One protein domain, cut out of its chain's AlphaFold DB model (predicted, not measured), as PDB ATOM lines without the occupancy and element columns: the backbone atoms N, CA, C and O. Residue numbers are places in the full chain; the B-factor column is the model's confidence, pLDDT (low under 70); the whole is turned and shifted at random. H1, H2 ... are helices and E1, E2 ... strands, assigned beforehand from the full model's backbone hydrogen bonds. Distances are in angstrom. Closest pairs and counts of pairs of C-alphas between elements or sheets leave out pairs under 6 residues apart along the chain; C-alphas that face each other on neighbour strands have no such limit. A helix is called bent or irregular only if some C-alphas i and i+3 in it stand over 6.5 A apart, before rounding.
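Overview. This is residues 256 to 396 of the 397 residues of the protein "RNase H" of Naegleria gruberi (UniProt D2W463). One long helix, H6, makes the longest axis, with H3 running side by side with it the opposite way and H1 along another side of it, close to it near the start of both helices. A small three-stranded sheet, E1 E3 E2, is grazed by H3 and H4, the short helix H2 crosses H6 steeply, H4 and H5 make a corner near the end where H6 begins, and residues 389 to 396 stick out at the other end. The printed part has 141 residues, with six named helices and three named strands in the order H1 H2 H3 E1 E2 E3 H4 H5 H6; the sheet is mixed and the class is mostly helix. The whole is compact, with a radius of gyration of the C-alphas of 16.8 A, and spans 62 by 30 by 22 A, a length to which the free end of H6 adds.

Along the chain. H1, residues 257 to 273, begins with C-alpha 257 at (16.435, 39.315, -29.119) and is 24.3 A long. H2 is residues 289 to 295, and H3 is residues 297 to 314, 25.4 A long, from C-alpha 297 at (13.744, 42.278, 2.033). The strands are E1, residues 318 to 320, E2, residues 326 to 329, and E3, residues 334 to 337. H4, residues 345 to 354, is 15.0 A long, and H5 is residues 356 to 360. H6, residues 362 to 394, is 47.6 A long and ends with C-alpha 394 at (40.799, 35.315, 10.734). H3 and H4 are irregular: C-alphas 298 and 301 are 7.5 A apart, and C-alphas 346 and 349 are 7.3 A apart.

Arrangement. H3 and H6 are the hubs, touching three helices each. With residues 365 to 376 alone H6 touches H3, at a shallow tilt of 11 degrees, opposite ways; the closest C-alphas, of Phe 306 and Leu 368, are 5.9 A apart. With residues 363 to 373 alone it touches H1, at a shallow tilt of 25 degrees, the same way; the closest C-alphas, of Pro 257 and Val 363, are 6.6 A apart. H1 and H3 are apart. H6 touches H2 with residues 372 to 380 alone, at a steep tilt of 63 degrees; the C-alphas of Tyr 292 and Ala 376, the closest, are 5.2 A apart. H2 and H3 touch only at the corner, closest at the C-alphas of Tyr 292 and Met 299, 6.4 A. H3 only grazes the sheet with residues 303 to 311, and H4 only grazes it with residues 347 to 351. E1 and E3 are parallel, with N 319 and O 335 2.7 A apart, within hydrogen-bond range. E2 and E3 form an antiparallel hairpin, with N 329 and O 334 2.8 A apart. H4 and H5 touch only at the corner, closest at the C-alphas of Arg 352 and Ile 359, 6.1 A. H3 and H5 only just touch, with 3 pairs of C-alphas within 8 A, the closest being Thr 314 and Ser 357, 5.2 A. In H1, H2, H5 and H6 every O i to N i+4 pair is within hydrogen-bond range, against 12 of 14 in H3 and 4 of 6 in H4.

Size, cuts and confidence. The two C-alphas farthest apart, of Arg 353 and Lys 396, are 61.9 A apart. Residues 389 to 396, of which 389 to 394 belong to H6, stand free; the body without them spans 49 by 30 by 22 A. The printed part has no cut. The link from H1 to H2, residues 274 to 288, is long; within it residues 278 to 279 pair with residues 286 to 287, antiparallel. The mean pLDDT of the printed part is 78.9, and residues 256 to 275, 342 to 349, 363 and 390 to 396 are under 70.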
ATOM      1  N   GLU A 256      19.578  38.982 -32.752       53.25
ATOM      2  CA  GLU A 256      18.164  38.732 -32.517       53.25
ATOM      3  C   GLU A 256      17.901  38.716 -31.005       53.25
ATOM      4  O   GLU A 256      18.725  38.172 -30.249       53.25
ATOM      5  N   PRO A 257      16.787  39.304 -30.534       53.47
ATOM      6  CA  PRO A 257      16.435  39.315 -29.119       53.47
ATOM      7  C   PRO A 257      16.629  37.944 -28.460       53.47
ATOM      8  O   PRO A 257      17.286  37.844 -27.425       53.47
ATOM      9  N   TYR A 258      16.197  36.873 -29.137       51.53
ATOM     10  CA  TYR A 258      16.353  35.487 -28.696       51.53
ATOM     11  C   TYR A 258      17.803  35.086 -28.363       51.53
ATOM     12  O   TYR A 258      18.074  34.506 -27.309       51.53
ATOM     13  N   THR A 259      18.764  35.445 -29.213       52.75
ATOM     14  CA  THR A 259      20.180  35.094 -29.026       52.75
ATOM     15  C   THR A 259      20.808  35.869 -27.869       52.75
ATOM     16  O   THR A 259      21.571  35.299 -27.084       52.75
ATOM     17  N   LYS A 260      20.439  37.148 -27.693       55.34
ATOM     18  CA  LYS A 260      20.847  37.945 -26.518       55.34
ATOM     19  C   LYS A 260      20.380  37.284 -25.226       55.34
ATOM     20  O   LYS A 260      21.147  37.207 -24.265       55.34
ATOM     21  N   PHE A 261      19.152  36.763 -25.222       57.72
ATOM     22  CA  PHE A 261      18.586  36.068 -24.069       57.72
ATOM     23  C   PHE A 261      19.315  34.767 -23.766       57.72
ATOM     24  O   PHE A 261      19.654  34.530 -22.609       57.72
ATOM     25  N   CYS A 262      19.628  33.950 -24.772       53.47
ATOM     26  CA  CYS A 262      20.391  32.716 -24.577       53.47
ATOM     27  C   CYS A 262      21.767  32.980 -23.945       53.47
ATOM     28  O   CYS A 262      22.165  32.276 -23.014       53.47
ATOM     29  N   ILE A 263      22.467  34.025 -24.398       55.25
ATOM     30  CA  ILE A 263      23.759  34.436 -23.837       55.25
ATOM     31  C   ILE A 263      23.592  34.914 -22.391       55.25
ATOM     32  O   ILE A 263      24.291  34.424 -21.502       55.25
ATOM     33  N   TRP A 264      22.644  35.817 -22.134       59.34
ATOM     34  CA  TRP A 264      22.389  36.341 -20.792       59.34
ATOM     35  C   TRP A 264      21.981  35.235 -19.805       59.34
ATOM     36  O   TRP A 264      22.536  35.141 -18.711       59.34
ATOM     37  N   ARG A 265      21.087  34.330 -20.216       60.06
ATOM     38  CA  ARG A 265      20.671  33.146 -19.455       60.06
ATOM     39  C   ARG A 265      21.864  32.265 -19.103       60.06
ATOM     40  O   ARG A 265      21.999  31.844 -17.956       60.06
ATOM     41  N   ASN A 266      22.735  31.987 -20.070       54.53
ATOM     42  CA  ASN A 266      23.921  31.167 -19.843       54.53
ATOM     43  C   ASN A 266      24.891  31.848 -18.868       54.53
ATOM     44  O   ASN A 266      25.445  31.175 -17.999       54.53
ATOM     45  N   MET A 267      25.038  33.174 -18.941       57.53
ATOM     46  CA  MET A 267      25.825  33.943 -17.974       57.53
ATOM     47  C   MET A 267      25.218  33.884 -16.567       57.53
ATOM     48  O   MET A 267      25.926  33.554 -15.619       57.53
ATOM     49  N   THR A 268      23.915  34.136 -16.421       59.56
ATOM     50  CA  THR A 268      23.196  34.072 -15.139       59.56
ATOM     51  C   THR A 268      23.257  32.677 -14.514       59.56
ATOM     52  O   THR A 268      23.581  32.547 -13.335       59.56
ATOM     53  N   ASN A 269      23.030  31.624 -15.302       60.69
ATOM     54  CA  ASN A 269      23.102  30.238 -14.835       60.69
ATOM     55  C   ASN A 269      24.510  29.844 -14.396       60.69
ATOM     56  O   ASN A 269      24.672  29.181 -13.374       60.69
ATOM     57  N   ASN A 270      25.529  30.256 -15.151       55.84
ATOM     58  CA  ASN A 270      26.915  29.995 -14.787       55.84
ATOM     59  C   ASN A 270      27.290  30.735 -13.498       55.84
ATOM     60  O   ASN A 270      27.911  30.168 -12.607       55.84
ATOM     61  N   HIS A 271      26.838  31.979 -13.359       59.09
ATOM     62  CA  HIS A 271      27.003  32.752 -12.139       59.09
ATOM     63  C   HIS A 271      26.356  32.053 -10.936       59.09
ATOM     64  O   HIS A 271      27.053  31.806  -9.960       59.09
ATOM     65  N   ILE A 272      25.089  31.643 -11.014       62.62
ATOM     66  CA  ILE A 272      24.397  30.942  -9.915       62.62
ATOM     67  C   ILE A 272      25.112  29.643  -9.523       62.62
ATOM     68  O   ILE A 272      25.348  29.421  -8.342       62.62
ATOM     69  N   ARG A 273      25.534  28.825 -10.498       58.91
ATOM     70  CA  ARG A 273      26.211  27.537 -10.248       58.91
ATOM     71  C   ARG A 273      27.583  27.656  -9.580       58.91
ATOM     72  O   ARG A 273      28.067  26.681  -9.019       58.91
ATOM     73  N   GLN A 274      28.239  28.811  -9.674       59.34
ATOM     74  CA  GLN A 274      29.608  29.003  -9.184       59.34
ATOM     75  C   GLN A 274      29.686  29.634  -7.787       59.34
ATOM     76  O   GLN A 274      30.785  29.792  -7.243       59.34
ATOM     77  N   TYR A 275      28.560  30.048  -7.207       65.44
ATOM     78  CA  TYR A 275      28.564  30.871  -6.005       65.44
ATOM     79  C   TYR A 275      28.405  30.068  -4.718       65.44
ATOM     80  O   TYR A 275      27.583  29.172  -4.612       65.44
ATOM     81  N   LYS A 276      29.241  30.414  -3.733       76.00
ATOM     82  CA  LYS A 276      29.248  29.820  -2.394       76.00
ATOM     83  C   LYS A 276      28.294  30.590  -1.475       76.00
ATOM     84  O   LYS A 276      28.112  31.787  -1.696       76.00
ATOM     85  N   PRO A 277      27.777  29.975  -0.403       84.44
ATOM     86  CA  PRO A 277      26.973  30.693   0.576       84.44
ATOM     87  C   PRO A 277      27.717  31.908   1.162       84.44
ATOM     88  O   PRO A 277      28.905  31.834   1.492       84.44
ATOM     89  N   VAL A 278      27.020  33.040   1.283       86.25
ATOM     90  CA  VAL A 278      27.529  34.304   1.842       86.25
ATOM     91  C   VAL A 278      26.663  34.768   3.000       86.25
ATOM     92  O   VAL A 278      25.470  34.495   3.036       86.25
ATOM     93  N   SER A 279      27.239  35.519   3.939       90.50
ATOM     94  CA  SER A 279      26.437  36.184   4.967       90.50
ATOM     95  C   SER A 279      25.774  37.427   4.375       90.50
ATOM     96  O   SER A 279      26.459  38.378   3.983       90.50
ATOM     97  N   CYS A 280      24.444  37.418   4.299       90.62
ATOM     98  CA  CYS A 280      23.670  38.571   3.864       90.62
ATOM     99  C   CYS A 280      23.809  39.705   4.873       90.62
ATOM    100  O   CYS A 280      23.445  39.556   6.038       90.62
ATOM    101  N   SER A 281      24.270  40.869   4.420       87.06
ATOM    102  CA  SER A 281      24.478  42.007   5.321       87.06
ATOM    103  C   SER A 281      23.188  42.667   5.814       87.06
ATOM    104  O   SER A 281      23.254  43.463   6.742       87.06
ATOM    105  N   HIS A 282      22.040  42.347   5.214       89.44
ATOM    106  CA  HIS A 282      20.734  42.834   5.659       89.44
ATOM    107  C   HIS A 282      20.016  41.811   6.549       89.44
ATOM    108  O   HIS A 282      19.535  42.151   7.621       89.44
ATOM    109  N   CYS A 283      19.986  40.541   6.133       89.19
ATOM    110  CA  CYS A 283      19.242  39.492   6.836       89.19
ATOM    111  C   CYS A 283      20.053  38.776   7.926       89.19
ATOM    112  O   CYS A 283      19.490  37.976   8.666       89.19
ATOM    113  N   GLY A 284      21.380  38.941   7.955       85.00
ATOM    114  CA  GLY A 284      22.294  38.235   8.865       85.00
ATOM    115  C   GLY A 284      22.474  36.735   8.587       85.00
ATOM    116  O   GLY A 284      23.354  36.105   9.168       85.00
ATOM    117  N   ARG A 285      21.682  36.148   7.683       87.75
ATOM    118  CA  ARG A 285      21.686  34.710   7.364       87.75
ATOM    119  C   ARG A 285      22.754  34.347   6.334       87.75
ATOM    120  O   ARG A 285      23.118  35.170   5.491       87.75
ATOM    121  N   ILE A 286      23.215  33.099   6.383       89.62
ATOM    122  CA  ILE A 286      24.026  32.495   5.322       89.62
ATOM    123  C   ILE A 286      23.089  32.109   4.179       89.62
ATOM    124  O   ILE A 286      22.134  31.367   4.386       89.62
ATOM    125  N   VAL A 287      23.329  32.662   2.996       88.75
ATOM    126  CA  VAL A 287      22.413  32.581   1.858       88.75
ATOM    127  C   VAL A 287      23.158  32.510   0.529       88.75
ATOM    128  O   VAL A 287      24.323  32.897   0.430       88.75
ATOM    129  N   GLU A 288      22.461  32.078  -0.516       88.19
ATOM    130  CA  GLU A 288      22.952  32.076  -1.896       88.19
ATOM    131  C   GLU A 288      22.332  33.214  -2.722       88.19
ATOM    132  O   GLU A 288      21.536  34.012  -2.217       88.19
ATOM    133  N   LEU A 289      22.690  33.318  -4.008       86.31
ATOM    134  CA  LEU A 289      22.177  34.379  -4.883       86.31
ATOM    135  C   LEU A 289      20.639  34.371  -4.975       86.31
ATOM    136  O   LEU A 289      20.027  35.439  -5.016       86.31
ATOM    137  N   GLU A 290      20.014  33.193  -4.946       88.12
ATOM    138  CA  GLU A 290      18.556  33.027  -5.006       88.12
ATOM    139  C   GLU A 290      17.837  33.764  -3.876       88.12
ATOM    140  O   GLU A 290      16.792  34.374  -4.102       88.12
ATOM    141  N   HIS A 291      18.442  33.843  -2.688       90.94
ATOM    142  CA  HIS A 291      17.893  34.648  -1.604       90.94
ATOM    143  C   HIS A 291      17.718  36.110  -2.008       90.94
ATOM    144  O   HIS A 291      16.673  36.694  -1.745       90.94
ATOM    145  N   TYR A 292      18.697  36.709  -2.685       90.56
ATOM    146  CA  TYR A 292      18.605  38.104  -3.125       90.56
ATOM    147  C   TYR A 292      17.560  38.298  -4.223       90.56
ATOM    148  O   TYR A 292      16.933  39.354  -4.293       90.56
ATOM    149  N   ILE A 293      17.346  37.282  -5.056       90.31
ATOM    150  CA  ILE A 293      16.352  37.321  -6.125       90.31
ATOM    151  C   ILE A 293      14.937  37.224  -5.541       90.31
ATOM    152  O   ILE A 293      14.096  38.054  -5.878       90.31
ATOM    153  N   TYR A 294      14.688  36.274  -4.636       91.31
ATOM    154  CA  TYR A 294      13.333  35.889  -4.225       91.31
ATOM    155  C   TYR A 294      12.909  36.389  -2.845       91.31
ATOM    156  O   TYR A 294      11.758  36.780  -2.667       91.31
ATOM    157  N   TYR A 295      13.820  36.423  -1.871       91.94
ATOM    158  CA  TYR A 295      13.438  36.478  -0.453       91.94
ATOM    159  C   TYR A 295      13.989  37.691   0.305       91.94
ATOM    160  O   TYR A 295      13.382  38.136   1.273       91.94
ATOM    161  N   CYS A 296      15.121  38.259  -0.116       92.56
ATOM    162  CA  CYS A 296      15.814  39.315   0.618       92.56
ATOM    163  C   CYS A 296      14.954  40.587   0.695       92.56
ATOM    164  O   CYS A 296      14.636  41.138  -0.368       92.56
ATOM    165  N   PRO A 297      14.586  41.088   1.889       92.62
ATOM    166  CA  PRO A 297      13.744  42.278   2.033       92.62
ATOM    167  C   PRO A 297      14.345  43.541   1.405       92.62
ATOM    168  O   PRO A 297      13.610  44.326   0.813       92.62
ATOM    169  N   GLU A 298      15.674  43.685   1.405       90.06
ATOM    170  CA  GLU A 298      16.384  44.796   0.742       90.06
ATOM    171  C   GLU A 298      16.102  44.860  -0.772       90.06
ATOM    172  O   GLU A 298      16.188  45.911  -1.400       90.06
ATOM    173  N   MET A 299      15.741  43.728  -1.377       92.94
ATOM    174  CA  MET A 299      15.438  43.623  -2.803       92.94
ATOM    175  C   MET A 299      13.934  43.758  -3.107       92.94
ATOM    176  O   MET A 299      13.533  43.602  -4.263       92.94
ATOM    177  N   SER A 300      13.101  44.068  -2.103       92.50
ATOM    178  CA  SER A 300      11.638  44.169  -2.226       92.50
ATOM    179  C   SER A 300      11.201  45.185  -3.279       92.50
ATOM    180  O   SER A 300      10.450  44.827  -4.180       92.50
ATOM    181  N   GLU A 301      11.746  46.401  -3.261       91.44
ATOM    182  CA  GLU A 301      11.438  47.425  -4.267       91.44
ATOM    183  C   GLU A 301      11.742  46.965  -5.694       91.44
ATOM    184  O   GLU A 301      11.006  47.272  -6.629       91.44
ATOM    185  N   LYS A 302      12.845  46.232  -5.886       90.62
ATOM    186  CA  LYS A 302      13.266  45.779  -7.219       90.62
ATOM    187  C   LYS A 302      12.394  44.628  -7.709       90.62
ATOM    188  O   LYS A 302      12.078  44.586  -8.896       90.62
ATOM    189  N   ARG A 303      11.961  43.741  -6.805       94.31
ATOM    190  CA  ARG A 303      10.927  42.741  -7.107       94.31
ATOM    191  C   ARG A 303       9.602  43.415  -7.449       94.31
ATOM    192  O   ARG A 303       9.035  43.101  -8.484       94.31
ATOM    193  N   ASN A 304       9.151  44.380  -6.650       93.31
ATOM    194  CA  ASN A 304       7.898  45.099  -6.892       93.31
ATOM    195  C   ASN A 304       7.923  45.851  -8.225       93.31
ATOM    196  O   ASN A 304       6.955  45.790  -8.972       93.31
ATOM    197  N   TYR A 305       9.049  46.477  -8.575       92.50
ATOM    198  CA  TYR A 305       9.232  47.086  -9.892       92.50
ATOM    199  C   TYR A 305       9.033  46.073 -11.027       92.50
ATOM    200  O   TYR A 305       8.285  46.345 -11.964       92.50
ATOM    201  N   PHE A 306       9.659  44.892 -10.931       92.19
ATOM    202  CA  PHE A 306       9.455  43.813 -11.901       92.19
ATOM    203  C   PHE A 306       7.980  43.394 -11.976       92.19
ATOM    204  O   PHE A 306       7.420  43.347 -13.067       92.19
ATOM    205  N   LEU A 307       7.346  43.122 -10.831       94.81
ATOM    206  CA  LEU A 307       5.963  42.642 -10.760       94.81
ATOM    207  C   LEU A 307       4.969  43.661 -11.337       94.81
ATOM    208  O   LEU A 307       4.080  43.282 -12.100       94.81
ATOM    209  N   ASN A 308       5.154  44.945 -11.029       93.38
ATOM    210  CA  ASN A 308       4.313  46.025 -11.538       93.38
ATOM    211  C   ASN A 308       4.479  46.187 -13.050       93.38
ATOM    212  O   ASN A 308       3.488  46.181 -13.773       93.38
ATOM    213  N   LYS A 309       5.721  46.240 -13.550       91.75
ATOM    214  CA  LYS A 309       5.984  46.349 -14.993       91.75
ATOM    215  C   LYS A 309       5.483  45.134 -15.764       91.75
ATOM    216  O   LYS A 309       4.900  45.284 -16.832       91.75
ATOM    217  N   PHE A 310       5.634  43.939 -15.199       92.56
ATOM    218  CA  PHE A 310       5.065  42.727 -15.771       92.56
ATOM    219  C   PHE A 310       3.541  42.832 -15.904       92.56
ATOM    220  O   PHE A 310       2.992  42.523 -16.960       92.56
ATOM    221  N   TYR A 311       2.849  43.292 -14.858       94.94
ATOM    222  CA  TYR A 311       1.403  43.493 -14.915       94.94
ATOM    223  C   TYR A 311       1.015  44.574 -15.930       94.94
ATOM    224  O   TYR A 311       0.082  44.377 -16.704       94.94
ATOM    225  N   GLU A 312       1.750  45.685 -15.989       93.44
ATOM    226  CA  GLU A 312       1.492  46.772 -16.936       93.44
ATOM    227  C   GLU A 312       1.502  46.289 -18.392       93.44
ATOM    228  O   GLU A 312       0.556  46.597 -19.127       93.44
ATOM    229  N   ILE A 313       2.519  45.506 -18.781       90.50
ATOM    230  CA  ILE A 313       2.730  45.074 -20.173       90.50
ATOM    231  C   ILE A 313       1.936  43.813 -20.544       90.50
ATOM    232  O   ILE A 313       1.566  43.637 -21.703       90.50
ATOM    233  N   THR A 314       1.631  42.931 -19.582       92.06
ATOM    234  CA  THR A 314       0.945  41.651 -19.863       92.06
ATOM    235  C   THR A 314      -0.527  41.630 -19.464       92.06
ATOM    236  O   THR A 314      -1.276  40.807 -19.993       92.06
ATOM    237  N   LYS A 315      -0.935  42.511 -18.539       93.12
ATOM    238  CA  LYS A 315      -2.204  42.495 -17.783       93.12
ATOM    239  C   LYS A 315      -2.415  41.263 -16.900       93.12
ATOM    240  O   LYS A 315      -3.495  41.080 -16.340       93.12
ATOM    241  N   TYR A 316      -1.376  40.453 -16.703       92.69
ATOM    242  CA  TYR A 316      -1.397  39.293 -15.824       92.69
ATOM    243  C   TYR A 316      -0.517  39.509 -14.600       92.69
ATOM    244  O   TYR A 316       0.510  40.182 -14.652       92.69
ATOM    245  N   ARG A 317      -0.911  38.922 -13.469       93.06
ATOM    246  CA  ARG A 317      -0.073  38.926 -12.267       93.06
ATOM    247  C   ARG A 317       1.110  37.985 -12.462       93.06
ATOM    248  O   ARG A 317       0.929  36.882 -12.971       93.06
ATOM    249  N   ALA A 318       2.287  38.407 -12.016       92.75
ATOM    250  CA  ALA A 318       3.465  37.557 -11.893       92.75
ATOM    251  C   ALA A 318       3.703  37.168 -10.434       92.75
ATOM    252  O   ALA A 318       3.364  37.904  -9.509       92.75
ATOM    253  N   ILE A 319       4.328  36.015 -10.248       92.00
ATOM    254  CA  ILE A 319       4.768  35.479  -8.970       92.00
ATOM    255  C   ILE A 319       6.167  34.928  -9.206       92.00
ATOM    256  O   ILE A 319       6.352  33.929  -9.902       92.00
ATOM    257  N   LEU A 320       7.168  35.608  -8.654       90.62
ATOM    258  CA  LEU A 320       8.549  35.143  -8.719       90.62
ATOM    259  C   LEU A 320       8.726  33.936  -7.799       90.62
ATOM    260  O   LEU A 320       8.412  34.013  -6.612       90.62
ATOM    261  N   HIS A 321       9.260  32.843  -8.339       85.88
ATOM    262  CA  HIS A 321       9.542  31.622  -7.578       85.88
ATOM    263  C   HIS A 321      10.821  30.936  -8.064       85.88
ATOM    264  O   HIS A 321      11.272  31.148  -9.191       85.88
ATOM    265  N   ASP A 322      11.432  30.155  -7.184       82.12
ATOM    266  CA  ASP A 322      12.721  29.476  -7.359       82.12
ATOM    267  C   ASP A 322      12.635  28.197  -8.203       82.12
ATOM    268  O   ASP A 322      13.623  27.799  -8.824       82.12
ATOM    269  N   ARG A 323      11.451  27.588  -8.329       79.00
ATOM    270  CA  ARG A 323      11.264  26.406  -9.181       79.00
ATOM    271  C   ARG A 323      11.387  26.778 -10.650       79.00
ATOM    272  O   ARG A 323      10.951  27.847 -11.074       79.00
ATOM    273  N   ASN A 324      11.982  25.887 -11.436       74.00
ATOM    274  CA  ASN A 324      12.263  26.096 -12.855       74.00
ATOM    275  C   ASN A 324      11.001  25.947 -13.724       74.00
ATOM    276  O   ASN A 324      10.935  25.071 -14.580       74.00
ATOM    277  N   GLU A 325       9.992  26.781 -13.486       76.50
ATOM    278  CA  GLU A 325       8.711  26.730 -14.192       76.50
ATOM    279  C   GLU A 325       8.298  28.126 -14.667       76.50
ATOM    280  O   GLU A 325       8.490  29.124 -13.958       76.50
ATOM    281  N   PHE A 326       7.666  28.164 -15.840       80.00
ATOM    282  CA  PHE A 326       6.879  29.292 -16.317       80.00
ATOM    283  C   PHE A 326       5.485  28.788 -16.692       80.00
ATOM    284  O   PHE A 326       5.314  28.140 -17.722       80.00
ATOM    285  N   ARG A 327       4.492  29.052 -15.840       85.19
ATOM    286  CA  ARG A 327       3.107  28.611 -16.068       85.19
ATOM    287  C   ARG A 327       2.101  29.489 -15.350       85.19
ATOM    288  O   ARG A 327       2.412  30.086 -14.321       85.19
ATOM    289  N   PHE A 328       0.874  29.515 -15.856       85.31
ATOM    290  CA  PHE A 328      -0.236  30.119 -15.134       85.31
ATOM    291  C   PHE A 328      -0.677  29.206 -13.983       85.31
ATOM    292  O   PHE A 328      -0.868  28.005 -14.160       85.31
ATOM    293  N   SER A 329      -0.838  29.772 -12.791       85.62
ATOM    294  CA  SER A 329      -1.355  29.069 -11.625       85.62
ATOM    295  C   SER A 329      -2.779  29.517 -11.339       85.62
ATOM    296  O   SER A 329      -3.004  30.646 -10.900       85.62
ATOM    297  N   ASN A 330      -3.740  28.608 -11.517       84.12
ATOM    298  CA  ASN A 330      -5.144  28.874 -11.185       84.12
ATOM    299  C   ASN A 330      -5.333  29.190  -9.696       84.12
ATOM    300  O   ASN A 330      -6.121  30.065  -9.346       84.12
ATOM    301  N   ARG A 331      -4.559  28.529  -8.823       86.12
ATOM    302  CA  ARG A 331      -4.610  28.725  -7.367       86.12
ATOM    303  C   ARG A 331      -4.249  30.152  -6.964       86.12
ATOM    304  O   ARG A 331      -4.905  30.732  -6.109       86.12
ATOM    305  N   TRP A 332      -3.206  30.706  -7.575       82.88
ATOM    306  CA  TRP A 332      -2.685  32.029  -7.225       82.88
ATOM    307  C   TRP A 332      -3.144  33.135  -8.181       82.88
ATOM    308  O   TRP A 332      -2.775  34.295  -8.001       82.88
ATOM    309  N   LYS A 333      -3.949  32.779  -9.193       87.69
ATOM    310  CA  LYS A 333      -4.438  33.666 -10.259       87.69
ATOM    311  C   LYS A 333      -3.307  34.510 -10.869       87.69
ATOM    312  O   LYS A 333      -3.413  35.733 -10.973       87.69
ATOM    313  N   GLY A 334      -2.205  33.858 -11.241       89.44
ATOM    314  CA  GLY A 334      -1.013  34.527 -11.765       89.44
ATOM    315  C   GLY A 334       0.022  33.569 -12.349       89.44
ATOM    316  O   GLY A 334      -0.030  32.362 -12.123       89.44
ATOM    317  N   PHE A 335       0.970  34.117 -13.105       90.00
ATOM    318  CA  PHE A 335       2.094  33.386 -13.674       90.00
ATOM    319  C   PHE A 335       3.173  33.146 -12.632       90.00
ATOM    320  O   PHE A 335       3.725  34.091 -12.078       90.00
ATOM    321  N   LEU A 336       3.505  31.880 -12.411       89.12
ATOM    322  CA  LEU A 336       4.709  31.478 -11.697       89.12
ATOM    323  C   LEU A 336       5.895  31.657 -12.647       89.12
ATOM    324  O   LEU A 336       5.874  31.098 -13.742       89.12
ATOM    325  N   ILE A 337       6.894  32.452 -12.257       88.44
ATOM    326  CA  ILE A 337       8.020  32.848 -13.114       88.44
ATOM    327  C   ILE A 337       9.350  32.610 -12.410       88.44
ATOM    328  O   ILE A 337       9.648  33.219 -11.377       88.44
ATOM    329  N   ASN A 338      10.177  31.759 -13.008       87.06
ATOM    330  CA  ASN A 338      11.560  31.586 -12.595       87.06
ATOM    331  C   ASN A 338      12.461  32.727 -13.095       87.06
ATOM    332  O   ASN A 338      12.275  33.233 -14.201       87.06
ATOM    333  N   HIS A 339      13.506  33.069 -12.335       81.69
ATOM    334  CA  HIS A 339      14.495  34.085 -12.710       81.69
ATOM    335  C   HIS A 339      15.239  33.782 -14.022       81.69
ATOM    336  O   HIS A 339      15.765  34.698 -14.651       81.69
ATOM    337  N   ARG A 340      15.289  32.510 -14.440       74.12
ATOM    338  CA  ARG A 340      15.850  32.074 -15.728       74.12
ATOM    339  C   ARG A 340      14.970  32.435 -16.915       74.12
ATOM    340  O   ARG A 340      15.461  32.386 -18.039       74.12
ATOM    341  N   GLY A 341      13.692  32.730 -16.670       71.44
ATOM    342  CA  GLY A 341      12.749  33.130 -17.700       71.44
ATOM    343  C   GLY A 341      12.617  32.094 -18.818       71.44
ATOM    344  O   GLY A 341      12.639  32.463 -19.984       71.44
ATOM    345  N   LEU A 342      12.541  30.802 -18.490       69.75
ATOM    346  CA  LEU A 342      12.382  29.737 -19.480       69.75
ATOM    347  C   LEU A 342      10.903  29.438 -19.709       69.75
ATOM    348  O   LEU A 342      10.205  29.089 -18.763       69.75
ATOM    349  N   LEU A 343      10.454  29.517 -20.963       67.88
ATOM    350  CA  LEU A 343       9.225  28.849 -21.384       67.88
ATOM    351  C   LEU A 343       9.584  27.397 -21.682       67.88
ATOM    352  O   LEU A 343      10.330  27.138 -22.626       67.88
ATOM    353  N   ASP A 344       9.085  26.478 -20.863       63.09
ATOM    354  CA  ASP A 344       9.173  25.042 -21.132       63.09
ATOM    355  C   ASP A 344       8.600  24.750 -22.526       63.09
ATOM    356  O   ASP A 344       7.509  25.227 -22.845       63.09
ATOM    357  N   GLU A 345       9.338  24.005 -23.351       58.81
ATOM    358  CA  GLU A 345       8.943  23.639 -24.719       58.81
ATOM    359  C   GLU A 345       7.561  22.976 -24.739       58.81
ATOM    360  O   GLU A 345       6.753  23.280 -25.611       58.81
ATOM    361  N   ASN A 346       7.228  22.206 -23.698       59.50
ATOM    362  CA  ASN A 346       5.925  21.553 -23.557       59.50
ATOM    363  C   ASN A 346       4.764  22.533 -23.294       59.50
ATOM    364  O   ASN A 346       3.611  22.217 -23.567       59.50
ATOM    365  N   ASN A 347       5.054  23.729 -22.769       61.88
ATOM    366  CA  ASN A 347       4.056  24.743 -22.406       61.88
ATOM    367  C   ASN A 347       4.047  25.943 -23.369       61.88
ATOM    368  O   ASN A 347       3.170  26.805 -23.274       61.88
ATOM    369  N   GLN A 348       5.015  26.032 -24.289       66.31
ATOM    370  CA  GLN A 348       5.161  27.167 -25.203       66.31
ATOM    371  C   GLN A 348       3.929  27.365 -26.085       66.31
ATOM    372  O   GLN A 348       3.454  28.494 -26.212       66.31
ATOM    373  N   ASP A 349       3.385  26.293 -26.655       69.12
ATOM    374  CA  ASP A 349       2.251  26.390 -27.577       69.12
ATOM    375  C   ASP A 349       0.938  26.696 -26.854       69.12
ATOM    376  O   ASP A 349       0.120  27.487 -27.336       69.12
ATOM    377  N   GLU A 350       0.760  26.172 -25.639       76.25
ATOM    378  CA  GLU A 350      -0.366  26.555 -24.791       76.25
ATOM    379  C   GLU A 350      -0.297  28.037 -24.413       76.25
ATOM    380  O   GLU A 350      -1.301  28.746 -24.516       76.25
ATOM    381  N   ILE A 351       0.882  28.531 -24.025       76.25
ATOM    382  CA  ILE A 351       1.068  29.934 -23.647       76.25
ATOM    383  C   ILE A 351       0.893  30.857 -24.853       76.25
ATOM    384  O   ILE A 351       0.224  31.885 -24.731       76.25
ATOM    385  N   ARG A 352       1.414  30.474 -26.025       75.31
ATOM    386  CA  ARG A 352       1.186  31.185 -27.292       75.31
ATOM    387  C   ARG A 352      -0.290  31.320 -27.616       75.31
ATOM    388  O   ARG A 352      -0.722  32.410 -27.987       75.31
ATOM    389  N   ARG A 353      -1.061  30.250 -27.433       80.31
ATOM    390  CA  ARG A 353      -2.488  30.233 -27.755       80.31
ATOM    391  C   ARG A 353      -3.346  30.970 -26.725       80.31
ATOM    392  O   ARG A 353      -4.222  31.736 -27.105       80.31
ATOM    393  N   LYS A 354      -3.125  30.730 -25.429       85.56
ATOM    394  CA  LYS A 354      -3.993  31.237 -24.349       85.56
ATOM    395  C   LYS A 354      -3.587  32.613 -23.829       85.56
ATOM    396  O   LYS A 354      -4.432  33.339 -23.313       85.56
ATOM    397  N   TYR A 355      -2.315  32.983 -23.950       87.25
ATOM    398  CA  TYR A 355      -1.765  34.191 -23.331       87.25
ATOM    399  C   TYR A 355      -0.896  34.992 -24.315       87.25
ATOM    400  O   TYR A 355       0.296  35.205 -24.080       87.25
ATOM    401  N   PRO A 356      -1.479  35.498 -25.418       83.56
ATOM    402  CA  PRO A 356      -0.724  36.148 -26.489       83.56
ATOM    403  C   PRO A 356       0.024  37.414 -26.033       83.56
ATOM    404  O   PRO A 356       1.069  37.739 -26.596       83.56
ATOM    405  N   SER A 357      -0.450  38.113 -24.991       85.38
ATOM    406  CA  SER A 357       0.257  39.274 -24.424       85.38
ATOM    407  C   SER A 357       1.577  38.893 -23.743       85.38
ATOM    408  O   SER A 357       2.502  39.704 -23.737       85.38
ATOM    409  N   ILE A 358       1.705  37.669 -23.219       85.75
ATOM    410  CA  ILE A 358       2.955  37.158 -22.639       85.75
ATOM    411  C   ILE A 358       3.994  36.961 -23.737       85.75
ATOM    412  O   ILE A 358       5.132  37.394 -23.591       85.75
ATOM    413  N   ILE A 359       3.595  36.348 -24.855       81.94
ATOM    414  CA  ILE A 359       4.493  36.097 -25.986       81.94
ATOM    415  C   ILE A 359       4.885  37.397 -26.683       81.94
ATOM    416  O   ILE A 359       6.064  37.614 -26.951       81.94
ATOM    417  N   ARG A 360       3.922  38.298 -26.911       81.62
ATOM    418  CA  ARG A 360       4.177  39.599 -27.543       81.62
ATOM    419  C   ARG A 360       5.187  40.436 -26.756       81.62
ATOM    420  O   ARG A 360       6.061  41.047 -27.352       81.62
ATOM    421  N   ASN A 361       5.089  40.423 -25.427       82.12
ATOM    422  CA  ASN A 361       5.971  41.190 -24.544       82.12
ATOM    423  C   ASN A 361       7.123  40.353 -23.972       82.12
ATOM    424  O   ASN A 361       7.788  40.777 -23.029       82.12
ATOM    425  N   TRP A 362       7.382  39.161 -24.519       78.56
ATOM    426  CA  TRP A 362       8.345  38.222 -23.943       78.56
ATOM    427  C   TRP A 362       9.745  38.824 -23.803       78.56
ATOM    428  O   TRP A 362      10.385  38.700 -22.762       78.56
ATOM    429  N   VAL A 363      10.180  39.560 -24.826       68.62
ATOM    430  CA  VAL A 363      11.449  40.307 -24.862       68.62
ATOM    431  C   VAL A 363      11.573  41.275 -23.679       68.62
ATOM    432  O   VAL A 363      12.624  41.369 -23.036       68.62
ATOM    433  N   GLU A 364      10.498  41.996 -23.377       76.31
ATOM    434  CA  GLU A 364      10.466  42.997 -22.315       76.31
ATOM    435  C   GLU A 364      10.407  42.338 -20.932       76.31
ATOM    436  O   GLU A 364      11.171  42.709 -20.041       76.31
ATOM    437  N   ILE A 365       9.617  41.271 -20.777       81.44
ATOM    438  CA  ILE A 365       9.579  40.433 -19.566       81.44
ATOM    439  C   ILE A 365      10.983  39.910 -19.222       81.44
ATOM    440  O   ILE A 365      11.428  40.025 -18.077       81.44
ATOM    441  N   GLN A 366      11.713  39.385 -20.213       74.06
ATOM    442  CA  GLN A 366      13.090  38.908 -20.041       74.06
ATOM    443  C   GLN A 366      14.050  40.033 -19.649       74.06
ATOM    444  O   GLN A 366      14.916  39.849 -18.791       74.06
ATOM    445  N   SER A 367      13.887  41.217 -20.238       70.69
ATOM    446  CA  SER A 367      14.700  42.394 -19.913       70.69
ATOM    447  C   SER A 367      14.482  42.850 -18.465       70.69
ATOM    448  O   SER A 367      15.442  43.160 -17.754       70.69
ATOM    449  N   LEU A 368      13.234  42.816 -17.988       78.75
ATOM    450  CA  LEU A 368      12.880  43.141 -16.606       78.75
ATOM    451  C   LEU A 368      13.439  42.107 -15.612       78.75
ATOM    452  O   LEU A 368      14.020  42.495 -14.594       78.75
ATOM    453  N   LEU A 369      13.337  40.807 -15.920       82.06
ATOM    454  CA  LEU A 369      13.986  39.741 -15.139       82.06
ATOM    455  C   LEU A 369      15.503  39.944 -15.086       82.06
ATOM    456  O   LEU A 369      16.118  39.840 -14.021       82.06
ATOM    457  N   SER A 370      16.099  40.316 -16.218       74.44
ATOM    458  CA  SER A 370      17.536  40.548 -16.324       74.44
ATOM    459  C   SER A 370      18.019  41.681 -15.436       74.44
ATOM    460  O   SER A 370      19.043  41.563 -14.754       74.44
ATOM    461  N   LEU A 371      17.254  42.770 -15.394       78.00
ATOM    462  CA  LEU A 371      17.530  43.902 -14.526       78.00
ATOM    463  C   LEU A 371      17.460  43.505 -13.045       78.00
ATOM    464  O   LEU A 371      18.371  43.845 -12.283       78.00
ATOM    465  N   LEU A 372      16.421  42.767 -12.641       85.75
ATOM    466  CA  LEU A 372      16.253  42.289 -11.266       85.75
ATOM    467  C   LEU A 372      17.436  41.412 -10.832       85.75
ATOM    468  O   LEU A 372      18.078  41.687  -9.814       85.75
ATOM    469  N   VAL A 373      17.769  40.398 -11.632       84.00
ATOM    470  CA  VAL A 373      18.861  39.462 -11.337       84.00
ATOM    471  C   VAL A 373      20.213  40.172 -11.322       84.00
ATOM    472  O   VAL A 373      21.016  39.944 -10.419       84.00
ATOM    473  N   GLY A 374      20.466  41.096 -12.252       77.81
ATOM    474  CA  GLY A 374      21.702  41.880 -12.264       77.81
ATOM    475  C   GLY A 374      21.875  42.749 -11.010       77.81
ATOM    476  O   GLY A 374      22.989  42.907 -10.504       77.81
ATOM    477  N   LYS A 375      20.781  43.296 -10.463       83.06
ATOM    478  CA  LYS A 375      20.808  44.041  -9.192       83.06
ATOM    479  C   LYS A 375      21.042  43.107  -8.000       83.06
ATOM    480  O   LYS A 375      21.877  43.431  -7.154       83.06
ATOM    481  N   ALA A 376      20.382  41.948  -7.971       87.88
ATOM    482  CA  ALA A 376      20.601  40.918  -6.955       87.88
ATOM    483  C   ALA A 376      22.065  40.442  -6.946       87.88
ATOM    484  O   ALA A 376      22.696  40.382  -5.892       87.88
ATOM    485  N   HIS A 377      22.642  40.209  -8.128       84.81
ATOM    486  CA  HIS A 377      24.034  39.797  -8.300       84.81
ATOM    487  C   HIS A 377      25.023  40.823  -7.748       84.81
ATOM    488  O   HIS A 377      25.897  40.472  -6.956       84.81
ATOM    489  N   LYS A 378      24.851  42.107  -8.090       83.44
ATOM    490  CA  LYS A 378      25.689  43.189  -7.547       83.44
ATOM    491  C   LYS A 378      25.663  43.215  -6.020       83.44
ATOM    492  O   LYS A 378      26.700  43.454  -5.398       83.44
ATOM    493  N   ARG A 379      24.495  42.970  -5.414       86.31
ATOM    494  CA  ARG A 379      24.369  42.933  -3.955       86.31
ATOM    495  C   ARG A 379      25.051  41.707  -3.356       86.31
ATOM    496  O   ARG A 379      25.885  41.867  -2.467       86.31
ATOM    497  N   TYR A 380      24.759  40.522  -3.881       87.88
ATOM    498  CA  TYR A 380      25.412  39.277  -3.488       87.88
ATOM    499  C   TYR A 380      26.944  39.397  -3.567       87.88
ATOM    500  O   TYR A 380      27.649  39.076  -2.615       87.88
ATOM    501  N   TYR A 381      27.479  39.947  -4.662       84.50
ATOM    502  CA  TYR A 381      28.922  40.089  -4.857       84.50
ATOM    503  C   TYR A 381      29.565  41.032  -3.829       84.50
ATOM    504  O   TYR A 381      30.670  40.782  -3.344       84.50
ATOM    505  N   ARG A 382      28.859  42.097  -3.432       85.69
ATOM    506  CA  ARG A 382      29.304  42.992  -2.354       85.69
ATOM    507  C   ARG A 382      29.440  42.241  -1.025       85.69
ATOM    508  O   ARG A 382      30.443  42.419  -0.332       85.69
ATOM    509  N   ASP A 383      28.472  41.394  -0.687       86.81
ATOM    510  CA  ASP A 383      28.488  40.593   0.543       86.81
ATOM    511  C   ASP A 383      29.521  39.455   0.480       86.81
ATOM    512  O   ASP A 383      30.232  39.197   1.457       86.81
ATOM    513  N   PHE A 384      29.719  38.859  -0.696       84.75
ATOM    514  CA  PHE A 384      30.789  37.898  -0.964       84.75
ATOM    515  C   PHE A 384      32.178  38.496  -0.691       84.75
ATOM    516  O   PHE A 384      32.989  37.910   0.032       84.75
ATOM    517  N   LEU A 385      32.456  39.697  -1.214       84.19
ATOM    518  CA  LEU A 385      33.731  40.383  -0.985       84.19
ATOM    519  C   LEU A 385      33.959  40.711   0.498       84.19
ATOM    520  O   LEU A 385      35.083  40.569   0.990       84.19
ATOM    521  N   LYS A 386      32.908  41.118   1.223       82.38
ATOM    522  CA  LYS A 386      32.977  41.363   2.673       82.38
ATOM    523  C   LYS A 386      33.292  40.080   3.444       82.38
ATOM    524  O   LYS A 386      34.192  40.082   4.284       82.38
ATOM    525  N   THR A 387      32.614  38.983   3.115       77.38
ATOM    526  CA  THR A 387      32.830  37.664   3.730       77.38
ATOM    527  C   THR A 387      34.267  37.181   3.494       77.38
ATOM    528  O   THR A 387      34.962  36.794   4.431       77.38
ATOM    529  N   ARG A 388      34.784  37.320   2.265       74.19
ATOM    530  CA  ARG A 388      36.167  36.950   1.924       74.19
ATOM    531  C   ARG A 388      37.213  37.792   2.663       74.19
ATOM    532  O   ARG A 388      38.248  37.259   3.057       74.19
ATOM    533  N   LYS A 389      36.965  39.093   2.858       72.19
ATOM    534  CA  LYS A 389      37.846  39.970   3.651       72.19
ATOM    535  C   LYS A 389      37.865  39.578   5.133       72.19
ATOM    536  O   LYS A 389      38.945  39.557   5.713       72.19
ATOM    537  N   LYS A 390      36.714  39.229   5.725       65.19
ATOM    538  CA  LYS A 390      36.635  38.731   7.113       65.19
ATOM    539  C   LYS A 390      37.403  37.417   7.290       65.19
ATOM    540  O   LYS A 390      38.210  37.312   8.205       65.19
ATOM    541  N   ASN A 391      37.239  36.468   6.368       63.78
ATOM    542  CA  ASN A 391      37.926  35.175   6.447       63.78
ATOM    543  C   ASN A 391      39.449  35.301   6.278       63.78
ATOM    544  O   ASN A 391      40.184  34.594   6.950       63.78
ATOM    545  N   LYS A 392      39.936  36.241   5.452       62.00
ATOM    546  CA  LYS A 392      41.379  36.523   5.322       62.00
ATOM    547  C   LYS A 392      42.012  37.164   6.562       62.00
ATOM    548  O   LYS A 392      43.222  37.048   6.722       62.00
ATOM    549  N   LYS A 393      41.236  37.887   7.380       54.72
ATOM    550  CA  LYS A 393      41.720  38.441   8.656       54.72
ATOM    551  C   LYS A 393      41.814  37.349   9.727       54.72
ATOM    552  O   LYS A 393      42.846  37.251  10.362       54.72
ATOM    553  N   LYS A 394      40.814  36.463   9.807       55.06
ATOM    554  CA  LYS A 394      40.799  35.315  10.734       55.06
ATOM    555  C   LYS A 394      41.874  34.247  10.490       55.06
ATOM    556  O   LYS A 394      42.070  33.407  11.344       55.06
ATOM    557  N   THR A 395      42.509  34.220   9.318       52.59
ATOM    558  CA  THR A 395      43.626  33.301   9.007       52.59
ATOM    559  C   THR A 395      45.006  33.933   9.222       52.59
ATOM    560  O   THR A 395      46.008  33.345   8.828       52.59
ATOM    561  N   LYS A 396      45.058  35.183   9.698       48.59
ATOM    562  CA  LYS A 396      46.296  35.923   9.993       48.59
ATOM    563  C   LYS A 396      46.472  36.224  11.486       48.59
ATOM    564  O   LYS A 396      47.532  36.716  11.858       48.59
TER     565      LYS A 396